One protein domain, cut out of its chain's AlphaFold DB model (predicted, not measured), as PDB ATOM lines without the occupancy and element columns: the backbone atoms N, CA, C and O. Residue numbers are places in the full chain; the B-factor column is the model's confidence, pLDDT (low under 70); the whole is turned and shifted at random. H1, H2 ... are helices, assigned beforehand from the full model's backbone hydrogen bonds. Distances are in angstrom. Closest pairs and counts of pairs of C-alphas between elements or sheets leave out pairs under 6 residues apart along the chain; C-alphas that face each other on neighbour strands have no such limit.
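This is residues 50 to 108 of the 193 residues of the protein "CRISPR-associated Csn2 family protein" of Natranaerovirga pectinivora (UniProt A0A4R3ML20). The longest helix, H2, makes one leg of an L and H1 makes the other, the two meeting at their ends in a corner; the short helix H3 sits in the opening of the L, packed on H1. From the far end of H2 the long link of residues 87 to 99 folds back toward H1 and leads into H3, and residues 86 to 91 stick out at the turn. The printed part has 59 residues, with three named helices in the order H1, H2, H3 and no named strand; the class is all helix, with 43 residues in the helices. The whole is loose, with a radius of gyration of the C-alphas of 13.7 A, and elongated, with spans of 41 by 26 by 17 A.

Look first at H2, residues 67 to 86, and then at H1, residues 50 to 65, just before it. They only just touch, with 3 pairs of C-alphas within 8 A, and only at the corner by their link, H1 with residues 63 to 64 alone and H2 with residues 69 to 70 alone. Their closest C-alphas, those of Ser 63 and Tyr 70, are 6.3 A apart, and their lines are about perpendicular at 76 degrees. H3, residues 100 to 106, touches H1, which meets it with residues 56 to 63 alone; the closest C-alphas, those of Lys 60 and Pro 100, are 5.7 A apart. H1 and H3 run opposite ways at a steep tilt of 52 degrees. H2 and H3 are close but not clearly touching: their closest C-alphas, those of Tyr 70 and Pro 100, are 7.3 A apart. They run the same way at a steep tilt of 55 degrees. In the backbones of H1, H2 and H3, every O i to N i+4 pair is within hydrogen-bond range.

Find C-alpha 67 at (132.613, 138.885, 129.214); from there H2 runs 28.2 A through residues 67 to 86 to C-alpha 86 at (156.734, 131.219, 116.788). Go back to C-alpha 50 at (145.351, 153.416, 145.784), where H1 begins; its residues 50 to 65 span 23.4 A from first to last C-alpha. H3, residues 100 to 106, spans 9.9 A and ends at C-alpha 106, at (148.714, 148.574, 129.014).

The two C-alphas farthest apart, those of Ile 51 and Glu 89, are 41.1 A apart, while the first and last printed C-alphas, those of Lys 50 and Ser 108, are 15.3 A apart. The link from H1 to H2 is tight, with 1 residue; the link from H2 to H3 is long, with 13 residues. Residues 86 to 91, of which 86 belongs to H2, stand free. The printed part has no cut. Its mean pLDDT is 91.0 in this predicted model, and no printed residue is under 70.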
ATOM      1  N   LYS A  50     146.534 153.885 145.045       90.56
ATOM      2  CA  LYS A  50     145.351 153.416 145.784       90.56
ATOM      3  C   LYS A  50     144.085 153.687 144.970       90.56
ATOM      4  O   LYS A  50     143.261 152.778 144.841       90.56
ATOM      5  N   ILE A  51     143.965 154.878 144.386       93.19
ATOM      6  CA  ILE A  51     142.850 155.269 143.523       93.19
ATOM      7  C   ILE A  51     142.850 154.441 142.237       93.19
ATOM      8  O   ILE A  51     141.840 153.802 141.937       93.19
ATOM      9  N   LEU A  52     143.981 154.358 141.525       95.00
ATOM     10  CA  LEU A  52     144.076 153.590 140.277       95.00
ATOM     11  C   LEU A  52     143.737 152.112 140.484       95.00
ATOM     12  O   LEU A  52     142.981 151.535 139.709       95.00
ATOM     13  N   ASN A  53     144.203 151.501 141.577       93.88
ATOM     14  CA  ASN A  53     143.838 150.119 141.893       93.88
ATOM     15  C   ASN A  53     142.323 149.947 142.086       93.88
ATOM     16  O   ASN A  53     141.754 148.938 141.670       93.88
ATOM     17  N   LYS A  54     141.647 150.908 142.723       93.12
ATOM     18  CA  LYS A  54     140.190 150.866 142.896       93.12
ATOM     19  C   LYS A  54     139.454 151.095 141.576       93.12
ATOM     20  O   LYS A  54     138.491 150.378 141.307       93.12
ATOM     21  N   LEU A  55     139.937 152.014 140.742       94.38
ATOM     22  CA  LEU A  55     139.430 152.235 139.390       94.38
ATOM     23  C   LEU A  55     139.549 150.963 138.543       94.38
ATOM     24  O   LEU A  55     138.557 150.525 137.966       94.38
ATOM     25  N   TYR A  56     140.717 150.321 138.517       95.81
ATOM     26  CA  TYR A  56     140.920 149.090 137.754       95.81
ATOM     27  C   TYR A  56     140.046 147.942 138.251       95.81
ATOM     28  O   TYR A  56     139.500 147.207 137.434       95.81
ATOM     29  N   ASN A  57     139.826 147.818 139.561       93.81
ATOM     30  CA  ASN A  57     138.890 146.827 140.096       93.81
ATOM     31  C   ASN A  57     137.437 147.103 139.670       93.81
ATOM     32  O   ASN A  57     136.720 146.163 139.332       93.81
ATOM     33  N   LEU A  58     137.014 148.372 139.635       93.69
ATOM     34  CA  LEU A  58     135.701 148.758 139.106       93.69
ATOM     35  C   LEU A  58     135.578 148.429 137.611       93.69
ATOM     36  O   LEU A  58     134.552 147.924 137.165       93.69
ATOM     37  N   LEU A  59     136.596 148.744 136.814       95.12
ATOM     38  CA  LEU A  59     136.577 148.453 135.380       95.12
ATOM     39  C   LEU A  59     136.626 146.949 135.116       95.12
ATOM     40  O   LEU A  59     135.952 146.470 134.210       95.12
ATOM     41  N   LYS A  60     137.343 146.189 135.950       95.75
ATOM     42  CA  LYS A  60     137.383 144.729 135.878       95.75
ATOM     43  C   LYS A  60     136.004 144.129 136.111       95.75
ATOM     44  O   LYS A  60     135.595 143.284 135.328       95.75
ATOM     45  N   SER A  61     135.262 144.579 137.129       94.69
ATOM     46  CA  SER A  61     133.905 144.063 137.359       94.69
ATOM     47  C   SER A  61     132.988 144.327 136.163       94.69
ATOM     48  O   SER A  61     132.292 143.416 135.733       94.69
ATOM     49  N   LYS A  62     133.063 145.520 135.558       94.25
ATOM     50  CA  LYS A  62     132.318 145.852 134.330       94.25
ATOM     51  C   LYS A  62     132.748 145.013 133.126       94.25
ATOM     52  O   LYS A  62     131.914 144.536 132.370       94.25
ATOM     53  N   SER A  63     134.048 144.795 132.961       93.06
ATOM     54  CA  SER A  63     134.583 143.952 131.888       93.06
ATOM     55  C   SER A  63     134.117 142.502 132.002       93.06
ATOM     56  O   SER A  63     133.969 141.836 130.985       93.06
ATOM     57  N   LEU A  64     133.894 142.007 133.223       90.62
ATOM     58  CA  LEU A  64     133.361 140.666 133.461       90.62
ATOM     59  C   LEU A  64     131.841 140.585 133.244       90.62
ATOM     60  O   LEU A  64     131.338 139.502 132.963       90.62
ATOM     61  N   GLU A  65     131.113 141.701 133.336       93.75
ATOM     62  CA  GLU A  65     129.714 141.785 132.885       93.75
ATOM     63  C   GLU A  65     129.629 141.723 131.348       93.75
ATOM     64  O   GLU A  65     128.742 141.070 130.804       93.75
ATOM     65  N   GLU A  66     130.596 142.325 130.644       90.31
ATOM     66  CA  GLU A  66     130.761 142.256 129.182       90.31
ATOM     67  C   GLU A  66     131.762 141.165 128.748       90.31
ATOM     68  O   GLU A  66     132.645 141.391 127.913       90.31
ATOM     69  N   TYR A  67     131.628 139.968 129.326       90.06
ATOM     70  CA  TYR A  67     132.613 138.885 129.214       90.06
ATOM     71  C   TYR A  67     133.012 138.538 127.768       90.06
ATOM     72  O   TYR A  67     134.196 138.360 127.488       90.06
ATOM     73  N   ASP A  68     132.059 138.509 126.831       93.56
ATOM     74  CA  ASP A  68     132.326 138.164 125.425       93.56
ATOM     75  C   ASP A  68     133.271 139.164 124.736       93.56
ATOM     76  O   ASP A  68     134.153 138.769 123.970       93.56
ATOM     77  N   SER A  69     133.119 140.466 125.010       91.12
ATOM     78  CA  SER A  69     133.998 141.510 124.465       91.12
ATOM     79  C   SER A  69     135.422 141.362 124.999       91.12
ATOM     80  O   SER A  69     136.385 141.473 124.240       91.12
ATOM     81  N   TYR A  70     135.548 141.078 126.297       92.00
ATOM     82  CA  TYR A  70     136.828 140.814 126.946       92.00
ATOM     83  C   TYR A  70     137.517 139.570 126.369       92.00
ATOM     84  O   TYR A  70     138.684 139.659 125.992       92.00
ATOM     85  N   CYS A  71     136.800 138.450 126.230       92.12
ATOM     86  CA  CYS A  71     137.347 137.215 125.663       92.12
ATOM     87  C   CYS A  71     137.903 137.440 124.260       92.12
ATOM     88  O   CYS A  71     139.045 137.084 124.000       92.12
ATOM     89  N   ARG A  72     137.151 138.130 123.391       93.50
ATOM     90  CA  ARG A  72     137.604 138.445 122.028       93.50
ATOM     91  C   ARG A  72     138.903 139.246 122.008       93.50
ATOM     92  O   ARG A  72     139.789 138.958 121.214       93.50
ATOM     93  N   ILE A  73     139.023 140.262 122.862       92.56
ATOM     94  CA  ILE A  73     140.250 141.070 122.939       92.56
ATOM     95  C   ILE A  73     141.404 140.230 123.496       92.56
ATOM     96  O   ILE A  73     142.509 140.286 122.959       92.56
ATOM     97  N   SER A  74     141.150 139.437 124.540       92.12
ATOM     98  CA  SER A  74     142.154 138.554 125.135       92.12
ATOM     99  C   SER A  74     142.673 137.528 124.125       92.12
ATOM    100  O   SER A  74     143.878 137.294 124.067       92.12
ATOM    101  N   GLU A  75     141.791 136.944 123.313       92.44
ATOM    102  CA  GLU A  75     142.140 136.017 122.232       92.44
ATOM    103  C   GLU A  75     143.004 136.707 121.174       92.44
ATOM    104  O   GLU A  75     144.101 136.231 120.903       92.44
ATOM    105  N   CYS A  76     142.599 137.878 120.667       93.75
ATOM    106  CA  CYS A  76     143.390 138.607 119.670       93.75
ATOM    107  C   CYS A  76     144.796 138.983 120.169       93.75
ATOM    108  O   CYS A  76     145.762 138.894 119.413       93.75
ATOM    109  N   ILE A  77     144.932 139.410 121.431       92.75
ATOM    110  CA  ILE A  77     146.252 139.695 122.017       92.75
ATOM    111  C   ILE A  77     147.064 138.401 122.135       92.75
ATOM    112  O   ILE A  77     148.266 138.401 121.867       92.75
ATOM    113  N   THR A  78     146.415 137.304 122.526       91.62
ATOM    114  CA  THR A  78     147.072 136.005 122.686       91.62
ATOM    115  C   THR A  78     147.608 135.495 121.354       91.62
ATOM    116  O   THR A  78     148.789 135.172 121.279       91.62
ATOM    117  N   GLU A  79     146.783 135.501 120.306       91.75
ATOM    118  CA  GLU A  79     147.154 135.096 118.947       91.75
ATOM    119  C   GLU A  79     148.332 135.920 118.420       91.75
ATOM    120  O   GLU A  79     149.334 135.356 117.988       91.75
ATOM    121  N   TYR A  80     148.264 137.248 118.544       92.06
ATOM    122  CA  TYR A  80     149.346 138.134 118.112       92.06
ATOM    123  C   TYR A  80     150.679 137.818 118.808       92.06
ATOM    124  O   TYR A  80     151.723 137.757 118.164       92.06
ATOM    125  N   VAL A  81     150.661 137.596 120.126       91.19
ATOM    126  CA  VAL A  81     151.879 137.242 120.865       91.19
ATOM    127  C   VAL A  81     152.390 135.865 120.439       91.19
ATOM    128  O   VAL A  81     153.590 135.720 120.241       91.19
ATOM    129  N   GLN A  82     151.518 134.875 120.237       89.69
ATOM    130  CA  GLN A  82     151.926 133.546 119.763       89.69
ATOM    131  C   GLN A  82     152.606 133.594 118.393       89.69
ATOM    132  O   GLN A  82     153.607 132.908 118.198       89.69
ATOM    133  N   GLU A  83     152.110 134.424 117.469       90.81
ATOM    134  CA  GLU A  83     152.754 134.644 116.169       90.81
ATOM    135  C   GLU A  83     154.173 135.204 116.321       90.81
ATOM    136  O   GLU A  83     155.082 134.749 115.633       90.81
ATOM    137  N   LEU A  84     154.385 136.146 117.246       89.44
ATOM    138  CA  LEU A  84     155.721 136.687 117.519       89.44
ATOM    139  C   LEU A  84     156.659 135.644 118.129       89.44
ATOM    140  O   LEU A  84     157.839 135.628 117.803       89.44
ATOM    141  N   LEU A  85     156.149 134.787 119.015       90.50
ATOM    142  CA  LEU A  85     156.953 133.760 119.680       90.50
ATOM    143  C   LEU A  85     157.316 132.590 118.755       90.50
ATOM    144  O   LEU A  85     158.266 131.870 119.046       90.50
ATOM    145  N   PHE A  86     156.567 132.378 117.668       86.44
ATOM    146  CA  PHE A  86     156.734 131.219 116.788       86.44
ATOM    147  C   PHE A  86     158.119 131.144 116.125       86.44
ATOM    148  O   PHE A  86     158.652 130.047 115.960       86.44
ATOM    149  N   ASP A  87     158.705 132.294 115.784       81.88
ATOM    150  CA  ASP A  87     159.986 132.394 115.071       81.88
ATOM    151  C   ASP A  87     161.180 132.731 115.993       81.88
ATOM    152  O   ASP A  87     162.285 132.990 115.512       81.88
ATOM    153  N   GLU A  88     160.993 132.727 117.317       88.12
ATOM    154  CA  GLU A  88     162.047 133.069 118.280       88.12
ATOM    155  C   GLU A  88     162.925 131.859 118.648       88.12
ATOM    156  O   GLU A  88     162.442 130.763 118.920       88.12
ATOM    157  N   GLU A  89     164.246 132.062 118.718       88.56
ATOM    158  CA  GLU A  89     165.215 131.009 119.088       88.56
ATOM    159  C   GLU A  89     165.225 130.695 120.599       88.56
ATOM    160  O   GLU A  89     165.888 129.758 121.047       88.56
ATOM    161  N   LEU A  90     164.528 131.508 121.398       89.06
ATOM    162  CA  LEU A  90     164.452 131.391 122.849       89.06
ATOM    163  C   LEU A  90     163.217 130.585 123.273       89.06
ATOM    164  O   LEU A  90     162.121 130.804 122.766       89.06
ATOM    165  N   ASP A  91     163.372 129.732 124.291       84.94
ATOM    166  CA  ASP A  91     162.263 129.003 124.923       84.94
ATOM    167  C   ASP A  91     161.400 129.957 125.774       84.94
ATOM    168  O   ASP A  91     161.546 130.060 126.997       84.94
ATOM    169  N   LEU A  92     160.517 130.704 125.111       88.25
ATOM    170  CA  LEU A  92     159.607 131.662 125.735       88.25
ATOM    171  C   LEU A  92     158.254 131.011 126.045       88.25
ATOM    172  O   LEU A  92     157.729 130.213 125.272       88.25
ATOM    173  N   VAL A  93     157.669 131.378 127.186       83.25
ATOM    174  CA  VAL A  93     156.354 130.893 127.625       83.25
ATOM    175  C   VAL A  93     155.422 132.079 127.819       83.25
ATOM    176  O   VAL A  93     155.768 133.048 128.497       83.25
ATOM    177  N   GLN A  94     154.223 131.982 127.253       81.94
ATOM    178  CA  GLN A  94     153.137 132.923 127.492       81.94
ATOM    179  C   GLN A  94     152.320 132.483 128.712       81.94
ATOM    180  O   GLN A  94     152.026 131.303 128.878       81.94
ATOM    181  N   ILE A  95     151.961 133.434 129.575       73.62
ATOM    182  CA  ILE A  95     151.065 133.172 130.706       73.62
ATOM    183  C   ILE A  95     149.635 133.045 130.177       73.62
ATOM    184  O   ILE A  95     149.163 133.921 129.450       73.62
ATOM    185  N   ASP A  96     148.947 131.979 130.576       70.88
ATOM    186  CA  ASP A  96     147.551 131.747 130.214       70.88
ATOM    187  C   ASP A  96     146.619 132.753 130.905       70.88
ATOM    188  O   ASP A  96     146.651 132.906 132.128       70.88
ATOM    189  N   ASN A  97     145.703 133.333 130.121       80.69
ATOM    190  CA  ASN A  97     144.648 134.275 130.524       80.69
ATOM    191  C   ASN A  97     145.152 135.660 130.959       80.69
ATOM    192  O   ASN A  97     145.723 135.846 132.033       80.69
ATOM    193  N   ILE A  98     144.838 136.664 130.145       89.88
ATOM    194  CA  ILE A  98     145.157 138.067 130.412       89.88
ATOM    195  C   ILE A  98     144.156 138.614 131.433       89.88
ATOM    196  O   ILE A  98     142.960 138.633 131.165       89.88
ATOM    197  N   ASP A  99     144.607 139.106 132.589       92.81
ATOM    198  CA  ASP A  99     143.706 139.814 133.506       92.81
ATOM    199  C   ASP A  99     143.211 141.109 132.826       92.81
ATOM    200  O   ASP A  99     144.040 141.871 132.319       92.81
ATOM    201  N   PRO A 100     141.900 141.439 132.839       94.56
ATOM    202  CA  PRO A 100     141.411 142.728 132.336       94.56
ATOM    203  C   PRO A 100     142.202 143.939 132.859       94.56
ATOM    204  O   PRO A 100     142.403 144.918 132.142       94.56
ATOM    205  N   VAL A 101     142.699 143.866 134.100       95.69
ATOM    206  CA  VAL A 101     143.528 144.915 134.716       95.69
ATOM    207  C   VAL A 101     144.823 145.161 133.940       95.69
ATOM    208  O   VAL A 101     145.275 146.305 133.867       95.69
ATOM    209  N   ASP A 102     145.424 144.126 133.357       93.38
ATOM    210  CA  ASP A 102     146.669 144.255 132.598       93.38
ATOM    211  C   ASP A 102     146.436 144.985 131.273       93.38
ATOM    212  O   ASP A 102     147.260 145.809 130.878       93.38
ATOM    213  N   ILE A 103     145.264 144.798 130.655       93.81
ATOM    214  CA  ILE A 103     144.838 145.580 129.485       93.81
ATOM    215  C   ILE A 103     144.699 147.058 129.870       93.81
ATOM    216  O   ILE A 103     145.257 147.922 129.199       93.81
ATOM    217  N   PHE A 104     144.008 147.363 130.975       95.75
ATOM    218  CA  PHE A 104     143.792 148.747 131.426       95.75
ATOM    219  C   PHE A 104     145.095 149.482 131.743       95.75
ATOM    220  O   PHE A 104     145.226 150.666 131.433       95.75
ATOM    221  N   LYS A 105     146.065 148.780 132.338       95.25
ATOM    222  CA  LYS A 105     147.415 149.311 132.558       95.25
ATOM    223  C   LYS A 105     148.171 149.487 131.245       95.25
ATOM    224  O   LYS A 105     148.844 150.497 131.081       95.25
ATOM    225  N   GLY A 106     148.054 148.532 130.321       94.50
ATOM    226  CA  GLY A 106     148.714 148.574 129.014       94.50
ATOM    227  C   GLY A 106     148.275 149.755 128.147       94.50
ATOM    228  O   GLY A 106     149.080 150.280 127.383       94.50
ATOM    229  N   VAL A 107     147.029 150.213 128.304       94.62
ATOM    230  CA  VAL A 107     146.502 151.415 127.632       94.62
ATOM    231  C   VAL A 107     146.553 152.684 128.497       94.62
ATOM    232  O   VAL A 107     145.990 153.702 128.106       94.62
ATOM    233  N   SER A 108     147.214 152.640 129.660       95.12
ATOM    234  CA  SER A 108     147.382 153.778 130.576       95.12
ATOM    235  C   SER A 108     146.069 154.464 130.977       95.12
ATOM    236  O   SER A 108     145.967 155.688 130.941       95.12
TER     237      SER A 108